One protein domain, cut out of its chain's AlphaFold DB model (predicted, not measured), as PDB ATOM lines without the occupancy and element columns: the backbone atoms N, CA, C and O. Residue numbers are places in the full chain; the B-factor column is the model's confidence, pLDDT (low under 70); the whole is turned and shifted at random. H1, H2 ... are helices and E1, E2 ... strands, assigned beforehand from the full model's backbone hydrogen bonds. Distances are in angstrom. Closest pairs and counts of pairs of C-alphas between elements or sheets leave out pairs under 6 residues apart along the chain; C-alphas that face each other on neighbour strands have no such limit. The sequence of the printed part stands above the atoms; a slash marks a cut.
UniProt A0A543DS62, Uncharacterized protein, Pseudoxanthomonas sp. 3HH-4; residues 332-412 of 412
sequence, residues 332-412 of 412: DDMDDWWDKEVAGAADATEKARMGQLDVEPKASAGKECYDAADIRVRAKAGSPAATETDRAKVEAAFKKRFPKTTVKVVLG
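What this domain is: This is residues 332 to 412 of the 412 residues of an uncharacterized protein of Pseudoxanthomonas sp. 3HH-4 (UniProt A0A543DS62). A three-stranded sheet has H3 and H1 over one face, in two layers, and H2 folds back on H1 beyond one end of the sheet. The printed part has 81 residues, mixed in class, in the order H1 H2 E1 E2 H3 E3; the mixed sheet runs E1, E2, E3. It is compact, with a radius of gyration of the C-alphas of 12.6 A and spans of 38 by 25 by 18 A.

How they stand to each other: H1, residues 337 to 344, and H2, residues 348 to 355, form a helical hairpin; their closest C-alphas, Val 342 and Lys 351, are 5.6 A apart. E1, residues 357 to 363, and E2, residues 372 to 379, form an antiparallel hairpin, with N 360 and O 376 within hydrogen-bond range at 2.9 A. E2, H3, residues 388 to 401, and E3, residues 406 to 411, form a strand-helix-strand unit, parallel neighbour strands with a helix between, its crossover right-handed; N 375 and O 408 are 2.8 A apart. H3 is on the sheet at a height of 8.7 A. In H1, H2 and H3 every O i to N i+4 pair is within range.

Where its parts are: H1 begins at C-alpha 337 (156.038, 187.877, 230.491); E3 ends at C-alpha 411 (168.744, 174.678, 230.522). E2 measures 23.5 A, H3 20.2 A.

The domain as a whole: The printed part has no cut and no long link. Residues 364 to 369 are among those under pLDDT 70.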
ATOM      1  N   ASP A 332     152.197 188.976 239.710       67.00
ATOM      2  CA  ASP A 332     151.329 188.981 238.522       67.00
ATOM      3  C   ASP A 332     152.081 189.230 237.199       67.00
ATOM      4  O   ASP A 332     151.574 188.936 236.119       67.00
ATOM      5  N   ASP A 333     153.301 189.779 237.254       70.12
ATOM      6  CA  ASP A 333     154.093 190.084 236.055       70.12
ATOM      7  C   ASP A 333     154.847 188.852 235.520       70.12
ATOM      8  O   ASP A 333     155.411 188.932 234.430       70.12
ATOM      9  N   MET A 334     154.888 187.732 236.257       71.19
ATOM     10  CA  MET A 334     155.651 186.529 235.886       71.19
ATOM     11  C   MET A 334     154.909 185.564 234.965       71.19
ATOM     12  O   MET A 334     155.570 184.881 234.187       71.19
ATOM     13  N   ASP A 335     153.585 185.485 235.042       68.50
ATOM     14  CA  ASP A 335     152.858 184.394 234.381       68.50
ATOM     15  C   ASP A 335     152.754 184.595 232.855       68.50
ATOM     16  O   ASP A 335     152.770 183.624 232.106       68.50
ATOM     17  N   ASP A 336     152.799 185.848 232.376       75.38
ATOM     18  CA  ASP A 336     152.614 186.183 230.950       75.38
ATOM     19  C   ASP A 336     153.835 186.847 230.282       75.38
ATOM     20  O   ASP A 336     153.762 187.295 229.131       75.38
ATOM     21  N   TRP A 337     154.950 187.027 230.998       85.12
ATOM     22  CA  TRP A 337     156.038 187.877 230.491       85.12
ATOM     23  C   TRP A 337     156.696 187.297 229.235       85.12
ATOM     24  O   TRP A 337     156.968 188.036 228.288       85.12
ATOM     25  N   TRP A 338     156.926 185.981 229.209       87.38
ATOM     26  CA  TRP A 338     157.622 185.327 228.106       87.38
ATOM     27  C   TRP A 338     156.774 185.333 226.837       87.38
ATOM     28  O   TRP A 338     157.270 185.685 225.768       87.38
ATOM     29  N   ASP A 339     155.477 185.062 226.959       84.69
ATOM     30  CA  ASP A 339     154.555 185.109 225.825       84.69
ATOM     31  C   ASP A 339     154.445 186.523 225.236       84.69
ATOM     32  O   ASP A 339     154.379 186.683 224.012       84.69
ATOM     33  N   LYS A 340     154.521 187.569 226.073       84.31
ATOM     34  CA  LYS A 340     154.587 188.969 225.614       84.31
ATOM     35  C   LYS A 340     155.895 189.281 224.879       84.31
ATOM     36  O   LYS A 340     155.854 189.963 223.854       84.31
ATOM     37  N   GLU A 341     157.031 188.764 225.344       85.44
ATOM     38  CA  GLU A 341     158.323 188.922 224.654       85.44
ATOM     39  C   GLU A 341     158.351 188.171 223.311       85.44
ATOM     40  O   GLU A 341     158.767 188.735 222.298       85.44
ATOM     41  N   VAL A 342     157.821 186.942 223.252       86.19
ATOM     42  CA  VAL A 342     157.656 186.191 221.992       86.19
ATOM     43  C   VAL A 342     156.741 186.956 221.033       86.19
ATOM     44  O   VAL A 342     157.036 187.085 219.843       86.19
ATOM     45  N   ALA A 343     155.627 187.497 221.530       84.81
ATOM     46  CA  ALA A 343     154.697 188.265 220.711       84.81
ATOM     47  C   ALA A 343     155.337 189.541 220.139       84.81
ATOM     48  O   ALA A 343     155.053 189.878 218.983       84.81
ATOM     49  N   GLY A 344     156.205 190.199 220.914       82.56
ATOM     50  CA  GLY A 344     156.908 191.431 220.555       82.56
ATOM     51  C   GLY A 344     158.131 191.261 219.645       82.56
ATOM     52  O   GLY A 344     158.659 192.263 219.165       82.56
ATOM     53  N   ALA A 345     158.578 190.029 219.377       84.62
ATOM     54  CA  ALA A 345     159.698 189.776 218.475       84.62
ATOM     55  C   ALA A 345     159.361 190.199 217.032       84.62
ATOM     56  O   ALA A 345     158.371 189.754 216.446       84.62
ATOM     57  N   ALA A 346     160.196 191.077 216.468       80.81
ATOM     58  CA  ALA A 346     159.986 191.654 215.141       80.81
ATOM     59  C   ALA A 346     160.356 190.688 214.002       80.81
ATOM     60  O   ALA A 346     159.747 190.738 212.934       80.81
ATOM     61  N   ASP A 347     161.337 189.809 214.225       89.44
ATOM     62  CA  ASP A 347     161.741 188.799 213.250       89.44
ATOM     63  C   ASP A 347     160.885 187.532 213.383       89.44
ATOM     64  O   ASP A 347     160.762 186.947 214.460       89.44
ATOM     65  N   ALA A 348     160.285 187.093 212.274       83.31
ATOM     66  CA  ALA A 348     159.357 185.963 212.268       83.31
ATOM     67  C   ALA A 348     160.044 184.617 212.552       83.31
ATOM     68  O   ALA A 348     159.427 183.724 213.138       83.31
ATOM     69  N   THR A 349     161.316 184.471 212.171       84.19
ATOM     70  CA  THR A 349     162.093 183.244 212.404       84.19
ATOM     71  C   THR A 349     162.487 183.148 213.873       84.19
ATOM     72  O   THR A 349     162.343 182.094 214.494       84.19
ATOM     73  N   GLU A 350     162.918 184.265 214.456       81.00
ATOM     74  CA  GLU A 350     163.209 184.390 215.880       81.00
ATOM     75  C   GLU A 350     161.954 184.183 216.727       81.00
ATOM     76  O   GLU A 350     161.978 183.390 217.665       81.00
ATOM     77  N   LYS A 351     160.832 184.793 216.343       84.94
ATOM     78  CA  LYS A 351     159.537 184.597 217.000       84.94
ATOM     79  C   LYS A 351     159.095 183.134 216.986       84.94
ATOM     80  O   LYS A 351     158.679 182.607 218.018       84.94
ATOM     81  N   ALA A 352     159.229 182.455 215.845       84.88
ATOM     82  CA  ALA A 352     158.928 181.030 215.736       84.88
ATOM     83  C   ALA A 352     159.858 180.181 216.620       84.88
ATOM     84  O   ALA A 352     159.389 179.259 217.287       84.88
ATOM     85  N   ARG A 353     161.155 180.517 216.679       82.69
ATOM     86  CA  ARG A 353     162.125 179.806 217.523       82.69
ATOM     87  C   ARG A 353     161.879 180.035 219.016       82.69
ATOM     88  O   ARG A 353     161.928 179.073 219.776       82.69
ATOM     89  N   MET A 354     161.565 181.257 219.441       83.06
ATOM     90  CA  MET A 354     161.238 181.559 220.840       83.06
ATOM     91  C   MET A 354     159.915 180.908 221.269       83.06
ATOM     92  O   MET A 354     159.811 180.419 222.390       83.06
ATOM     93  N   GLY A 355     158.931 180.816 220.367       84.62
ATOM     94  CA  GLY A 355     157.653 180.143 220.626       84.62
ATOM     95  C   GLY A 355     157.756 178.623 220.823       84.62
ATOM     96  O   GLY A 355     156.835 178.017 221.378       84.62
ATOM     97  N   GLN A 356     158.873 178.012 220.412       86.69
ATOM     98  CA  GLN A 356     159.202 176.598 220.641       86.69
ATOM     99  C   GLN A 356     159.866 176.335 222.000       86.69
ATOM    100  O   GLN A 356     160.130 175.176 222.327       86.69
ATOM    101  N   LEU A 357     160.144 177.377 222.786       84.88
ATOM    102  CA  LEU A 357     160.717 177.257 224.122       84.88
ATOM    103  C   LEU A 357     159.616 177.334 225.176       84.88
ATOM    104  O   LEU A 357     158.671 178.113 225.051       84.88
ATOM    105  N   ASP A 358     159.762 176.512 226.204       84.62
ATOM    106  CA  ASP A 358     158.990 176.572 227.432       84.62
ATOM    107  C   ASP A 358     159.868 177.187 228.523       84.62
ATOM    108  O   ASP A 358     161.006 176.747 228.734       84.62
ATOM    109  N   VAL A 359     159.385 178.260 229.145       84.00
ATOM    110  CA  VAL A 359     160.161 179.085 230.076       84.00
ATOM    111  C   VAL A 359     159.393 179.182 231.380       84.00
ATOM    112  O   VAL A 359     158.396 179.890 231.466       84.00
ATOM    113  N   GLU A 360     159.889 178.490 232.401       81.50
ATOM    114  CA  GLU A 360     159.263 178.423 233.720       81.50
ATOM    115  C   GLU A 360     160.068 179.265 234.718       81.50
ATOM    116  O   GLU A 360     161.154 178.848 235.152       81.50
ATOM    117  N   PRO A 361     159.588 180.462 235.087       78.25
ATOM    118  CA  PRO A 361     160.216 181.269 236.113       78.25
ATOM    119  C   PRO A 361     159.695 180.869 237.506       78.25
ATOM    120  O   PRO A 361     158.497 180.740 237.738       78.25
ATOM    121  N   LYS A 362     160.600 180.696 238.471       78.62
ATOM    122  CA  LYS A 362     160.287 180.421 239.878       78.62
ATOM    123  C   LYS A 362     160.903 181.497 240.763       78.62
ATOM    124  O   LYS A 362     162.123 181.613 240.864       78.62
ATOM    125  N   ALA A 363     160.058 182.283 241.421       73.81
ATOM    126  CA  ALA A 363     160.510 183.313 242.343       73.81
ATOM    127  C   ALA A 363     160.889 182.728 243.710       73.81
ATOM    128  O   ALA A 363     160.263 181.784 244.201       73.81
ATOM    129  N   SER A 364     161.911 183.311 244.336       61.28
ATOM    130  CA  SER A 364     162.312 182.980 245.707       61.28
ATOM    131  C   SER A 364     161.753 184.015 246.690       61.28
ATOM    132  O   SER A 364     161.743 185.203 246.392       61.28
ATOM    133  N   ALA A 365     161.273 183.529 247.840       53.34
ATOM    134  CA  ALA A 365     160.525 184.220 248.898       53.34
ATOM    135  C   ALA A 365     160.645 185.762 248.991       53.34
ATOM    136  O   ALA A 365     161.719 186.316 249.204       53.34
ATOM    137  N   GLY A 366     159.482 186.419 248.967       52.62
ATOM    138  CA  GLY A 366     159.231 187.832 249.265       52.62
ATOM    139  C   GLY A 366     157.713 188.038 249.356       52.62
ATOM    140  O   GLY A 366     156.975 187.342 248.661       52.62
ATOM    141  N   LYS A 367     157.221 188.907 250.254       56.12
ATOM    142  CA  LYS A 367     155.768 189.062 250.479       56.12
ATOM    143  C   LYS A 367     155.070 189.989 249.467       56.12
ATOM    144  O   LYS A 367     153.857 189.886 249.363       56.12
ATOM    145  N   GLU A 368     155.795 190.834 248.711       60.38
ATOM    146  CA  GLU A 368     155.177 191.810 247.775       60.38
ATOM    147  C   GLU A 368     155.953 192.094 246.455       60.38
ATOM    148  O   GLU A 368     155.313 192.274 245.423       60.38
ATOM    149  N   CYS A 369     157.299 192.075 246.421       68.56
ATOM    150  CA  CYS A 369     158.115 192.095 245.183       68.56
ATOM    151  C   CYS A 369     159.281 191.088 245.315       68.56
ATOM    152  O   CYS A 369     159.879 191.001 246.391       68.56
ATOM    153  N   TYR A 370     159.643 190.363 244.251       75.25
ATOM    154  CA  TYR A 370     160.733 189.378 244.285       75.25
ATOM    155  C   TYR A 370     162.076 189.959 243.824       75.25
ATOM    156  O   TYR A 370     162.200 190.552 242.746       75.25
ATOM    157  N   ASP A 371     163.105 189.728 244.640       74.81
ATOM    158  CA  ASP A 371     164.484 190.175 244.395       74.81
ATOM    159  C   ASP A 371     165.322 189.160 243.606       74.81
ATOM    160  O   ASP A 371     166.359 189.514 243.033       74.81
ATOM    161  N   ALA A 372     164.869 187.905 243.555       77.25
ATOM    162  CA  ALA A 372     165.545 186.819 242.862       77.25
ATOM    163  C   ALA A 372     164.560 185.866 242.168       77.25
ATOM    164  O   ALA A 372     163.502 185.541 242.717       77.25
ATOM    165  N   ALA A 373     164.947 185.383 240.986       81.94
ATOM    166  CA  ALA A 373     164.202 184.380 240.232       81.94
ATOM    167  C   ALA A 373     165.127 183.328 239.607       81.94
ATOM    168  O   ALA A 373     166.176 183.647 239.042       81.94
ATOM    169  N   ASP A 374     164.695 182.072 239.667       83.69
ATOM    170  CA  ASP A 374     165.301 180.958 238.945       83.69
ATOM    171  C   ASP A 374     164.445 180.652 237.713       83.69
ATOM    172  O   ASP A 374     163.257 180.377 237.845       83.69
ATOM    173  N   ILE A 375     165.027 180.678 236.515       85.31
ATOM    174  CA  ILE A 375     164.308 180.408 235.263       85.31
ATOM    175  C   ILE A 375     164.816 179.108 234.656       85.31
ATOM    176  O   ILE A 375     166.022 178.931 234.458       85.31
ATOM    177  N   ARG A 376     163.897 178.206 234.316       85.38
ATOM    178  CA  ARG A 376     164.207 177.000 233.542       85.38
ATOM    179  C   ARG A 376     163.742 177.161 232.108       85.38
ATOM    180  O   ARG A 376     162.609 177.564 231.877       85.38
ATOM    181  N   VAL A 377     164.619 176.828 231.164       86.31
ATOM    182  CA  VAL A 377     164.337 176.899 229.724       86.31
ATOM    183  C   VAL A 377     164.392 175.500 229.132       86.31
ATOM    184  O   VAL A 377     165.418 174.825 229.238       86.31
ATOM    185  N   ARG A 378     163.302 175.078 228.494       86.88
ATOM    186  CA  ARG A 378     163.150 173.768 227.845       86.88
ATOM    187  C   ARG A 378     162.649 173.929 226.419       86.88
ATOM    188  O   ARG A 378     162.042 174.935 226.079       86.88
ATOM    189  N   ALA A 379     162.886 172.934 225.571       85.62
ATOM    190  CA  ALA A 379     162.197 172.862 224.286       85.62
ATOM    191  C   ALA A 379     160.807 172.248 224.485       85.62
ATOM    192  O   ALA A 379     160.668 171.241 225.185       85.62
ATOM    193  N   LYS A 380     159.783 172.818 223.845       86.19
ATOM    194  CA  LYS A 380     158.444 172.224 223.805       86.19
ATOM    195  C   LYS A 380     158.493 170.860 223.118       86.19
ATOM    196  O   LYS A 380     159.314 170.619 222.228       86.19
ATOM    197  N   ALA A 381     157.586 169.969 223.510       76.12
ATOM    198  CA  ALA A 381     157.512 168.624 222.949       76.12
ATOM    199  C   ALA A 381     157.418 168.666 221.410       76.12
ATOM    200  O   ALA A 381     156.589 169.376 220.846       76.12
ATOM    201  N   GLY A 382     158.301 167.923 220.733       71.62
ATOM    202  CA  GLY A 382     158.392 167.896 219.268       71.62
ATOM    203  C   GLY A 382     159.225 169.019 218.634       71.62
ATOM    204  O   GLY A 382     159.321 169.064 217.410       71.62
ATOM    205  N   SER A 383     159.850 169.898 219.428       82.19
ATOM    206  CA  SER A 383     160.753 170.954 218.941       82.19
ATOM    207  C   SER A 383     162.239 170.593 219.126       82.19
ATOM    208  O   SER A 383     162.569 169.760 219.974       82.19
ATOM    209  N   PRO A 384     163.164 171.217 218.368       77.06
ATOM    210  CA  PRO A 384     164.600 171.015 218.555       77.06
ATOM    211  C   PRO A 384     165.045 171.482 219.944       77.06
ATOM    212  O   PRO A 384     164.583 172.533 220.399       77.06
ATOM    213  N   ALA A 385     165.972 170.742 220.562       84.06
ATOM    214  CA  ALA A 385     166.471 170.992 221.916       84.06
ATOM    215  C   ALA A 385     166.871 172.461 222.151       84.06
ATOM    216  O   ALA A 385     167.358 173.145 221.243       84.06
ATOM    217  N   ALA A 386     166.653 172.940 223.377       84.31
ATOM    218  CA  ALA A 386     167.045 174.284 223.775       84.31
ATOM    219  C   ALA A 386     168.575 174.375 223.811       84.31
ATOM    220  O   ALA A 386     169.252 173.512 224.371       84.31
ATOM    221  N   THR A 387     169.115 175.407 223.172       87.88
ATOM    222  CA  THR A 387     170.559 175.620 223.058       87.88
ATOM    223  C   THR A 387     171.046 176.662 224.058       87.88
ATOM    224  O   THR A 387     170.271 177.451 224.597       87.88
ATOM    225  N   GLU A 388     172.358 176.730 224.274       83.25
ATOM    226  CA  GLU A 388     172.957 177.764 225.126       83.25
ATOM    227  C   GLU A 388     172.701 179.182 224.585       83.25
ATOM    228  O   GLU A 388     172.542 180.134 225.351       83.25
ATOM    229  N   THR A 389     172.563 179.325 223.265       84.81
ATOM    230  CA  THR A 389     172.149 180.583 222.635       84.81
ATOM    231  C   THR A 389     170.716 180.958 223.015       84.81
ATOM    232  O   THR A 389     170.451 182.127 223.288       84.81
ATOM    233  N   ASP A 390     169.808 179.984 223.096       85.88
ATOM    234  CA  ASP A 390     168.429 180.212 223.535       85.88
ATOM    235  C   ASP A 390     168.392 180.641 225.014       85.88
ATOM    236  O   ASP A 390     167.714 181.609 225.365       85.88
ATOM    237  N   ARG A 391     169.203 180.001 225.869       88.19
ATOM    238  CA  ARG A 391     169.347 180.380 227.285       88.19
ATOM    239  C   ARG A 391     169.809 181.827 227.451       88.19
ATOM    240  O   ARG A 391     169.203 182.582 228.210       88.19
ATOM    241  N   ALA A 392     170.865 182.214 226.734       85.75
ATOM    242  CA  ALA A 392     171.428 183.560 226.807       85.75
ATOM    243  C   ALA A 392     170.425 184.629 226.344       85.75
ATOM    244  O   ALA A 392     170.365 185.716 226.920       85.75
ATOM    245  N   LYS A 393     169.597 184.309 225.340       85.88
ATOM    246  CA  LYS A 393     168.525 185.200 224.878       85.88
ATOM    247  C   LYS A 393     167.430 185.381 225.923       85.88
ATOM    248  O   LYS A 393     167.052 186.521 226.193       85.88
ATOM    249  N   VAL A 394     166.960 184.295 226.542       86.62
ATOM    250  CA  VAL A 394     165.961 184.363 227.625       86.62
ATOM    251  C   VAL A 394     166.496 185.198 228.792       86.62
ATOM    252  O   VAL A 394     165.798 186.073 229.301       86.62
ATOM    253  N   GLU A 395     167.760 184.994 229.175       87.62
ATOM    254  CA  GLU A 395     168.402 185.757 230.250       87.62
ATOM    255  C   GLU A 395     168.502 187.257 229.927       87.62
ATOM    256  O   GLU A 395     168.210 188.102 230.779       87.62
ATOM    257  N   ALA A 396     168.882 187.603 228.694       86.94
ATOM    258  CA  ALA A 396     168.976 188.989 228.252       86.94
ATOM    259  C   ALA A 396     167.601 189.677 228.206       86.94
ATOM    260  O   ALA A 396     167.471 190.810 228.676       86.94
ATOM    261  N   ALA A 397     166.575 188.991 227.691       86.00
ATOM    262  CA  ALA A 397     165.202 189.495 227.671       86.00
ATOM    263  C   ALA A 397     164.686 189.748 229.096       86.00
ATOM    264  O   ALA A 397     164.159 190.824 229.390       86.00
ATOM    265  N   PHE A 398     164.937 188.810 230.013       85.81
ATOM    266  CA  PHE A 398     164.519 188.946 231.404       85.81
ATOM    267  C   PHE A 398     165.198 190.123 232.108       85.81
ATOM    268  O   PHE A 398     164.525 190.952 232.717       85.81
ATOM    269  N   LYS A 399     166.525 190.255 231.977       85.75
ATOM    270  CA  LYS A 399     167.284 191.371 232.571       85.75
ATOM    271  C   LYS A 399     166.895 192.725 231.985       85.75
ATOM    272  O   LYS A 399     166.930 193.728 232.692       85.75
ATOM    273  N   LYS A 400     166.506 192.776 230.709       85.31
ATOM    274  CA  LYS A 400     166.004 194.006 230.085       85.31
ATOM    275  C   LYS A 400     164.689 194.459 230.723       85.31
ATOM    276  O   LYS A 400     164.497 195.657 230.923       85.31
ATOM    277  N   ARG A 401     163.798 193.517 231.039       80.88
ATOM    278  CA  ARG A 401     162.487 193.803 231.637       80.88
ATOM    279  C   ARG A 401     162.568 194.048 233.147       80.88
ATOM    280  O   ARG A 401     161.916 194.964 233.645       80.88
ATOM    281  N   PHE A 402     163.405 193.287 233.848       84.62
ATOM    282  CA  PHE A 402     163.578 193.328 235.303       84.62
ATOM    283  C   PHE A 402     165.053 193.578 235.675       84.62
ATOM    284  O   PHE A 402     165.740 192.688 236.181       84.62
ATOM    285  N   PRO A 403     165.579 194.793 235.425       79.56
ATOM    286  CA  PRO A 403     167.009 195.089 235.546       79.56
ATOM    287  C   PRO A 403     167.559 195.031 236.975       79.56
ATOM    288  O   PRO A 403     168.775 194.998 237.151       79.56
ATOM    289  N   LYS A 404     166.696 195.047 238.000       79.25
ATOM    290  CA  LYS A 404     167.105 195.024 239.413       79.25
ATOM    291  C   LYS A 404     166.909 193.657 240.072       79.25
ATOM    292  O   LYS A 404     167.149 193.545 241.273       79.25
ATOM    293  N   THR A 405     166.489 192.636 239.325       80.06
ATOM    294  CA  THR A 405     166.307 191.281 239.853       80.06
ATOM    295  C   THR A 405     167.503 190.401 239.520       80.06
ATOM    296  O   THR A 405     167.967 190.339 238.380       80.06
ATOM    297  N   THR A 406     167.991 189.681 240.527       82.69
ATOM    298  CA  THR A 406     169.019 188.659 240.320       82.69
ATOM    299  C   THR A 406     168.373 187.436 239.676       82.69
ATOM    300  O   THR A 406     167.441 186.863 240.234       82.69
ATOM    301  N   VAL A 407     168.853 187.029 238.501       84.00
ATOM    302  CA  VAL A 407     168.291 185.893 237.761       84.00
ATOM    303  C   VAL A 407     169.329 184.804 237.541       84.00
ATOM    304  O   VAL A 407     170.471 185.089 237.174       84.00
ATOM    305  N   LYS A 408     168.916 183.551 237.731       86.44
ATOM    306  CA  LYS A 408     169.694 182.368 237.362       86.44
ATOM    307  C   LYS A 408     168.911 181.560 236.334       86.44
ATOM    308  O   LYS A 408     167.848 181.032 236.642       86.44
ATOM    309  N   VAL A 409     169.438 181.459 235.113       85.62
ATOM    310  CA  VAL A 409     168.790 180.723 234.018       85.62
ATOM    311  C   VAL A 409     169.501 179.394 233.787       85.62
ATOM    312  O   VAL A 409     170.722 179.362 233.638       85.62
ATOM    313  N   VAL A 410     168.747 178.296 233.756       85.56
ATOM    314  CA  VAL A 410     169.272 176.933 233.578       85.56
ATOM    315  C   VAL A 410     168.553 176.251 232.411       85.56
ATOM    316  O   VAL A 410     167.333 176.349 232.292       85.56
ATOM    317  N   LEU A 411     169.307 175.556 231.553       82.94
ATOM    318  CA  LEU A 411     168.744 174.678 230.522       82.94
ATOM    319  C   LEU A 411     168.236 173.396 231.181       82.94
ATOM    320  O   LEU A 411     168.967 172.770 231.953       82.94
ATOM    321  N   GLY A 412     166.974 173.061 230.933       68.31
ATOM    322  CA  GLY A 412     166.265 171.995 231.634       68.31
ATOM    323  C   GLY A 412     165.858 170.816 230.782       68.31
ATOM    324  O   GLY A 412     166.102 170.821 229.556       68.31
TER     325      GLY A 412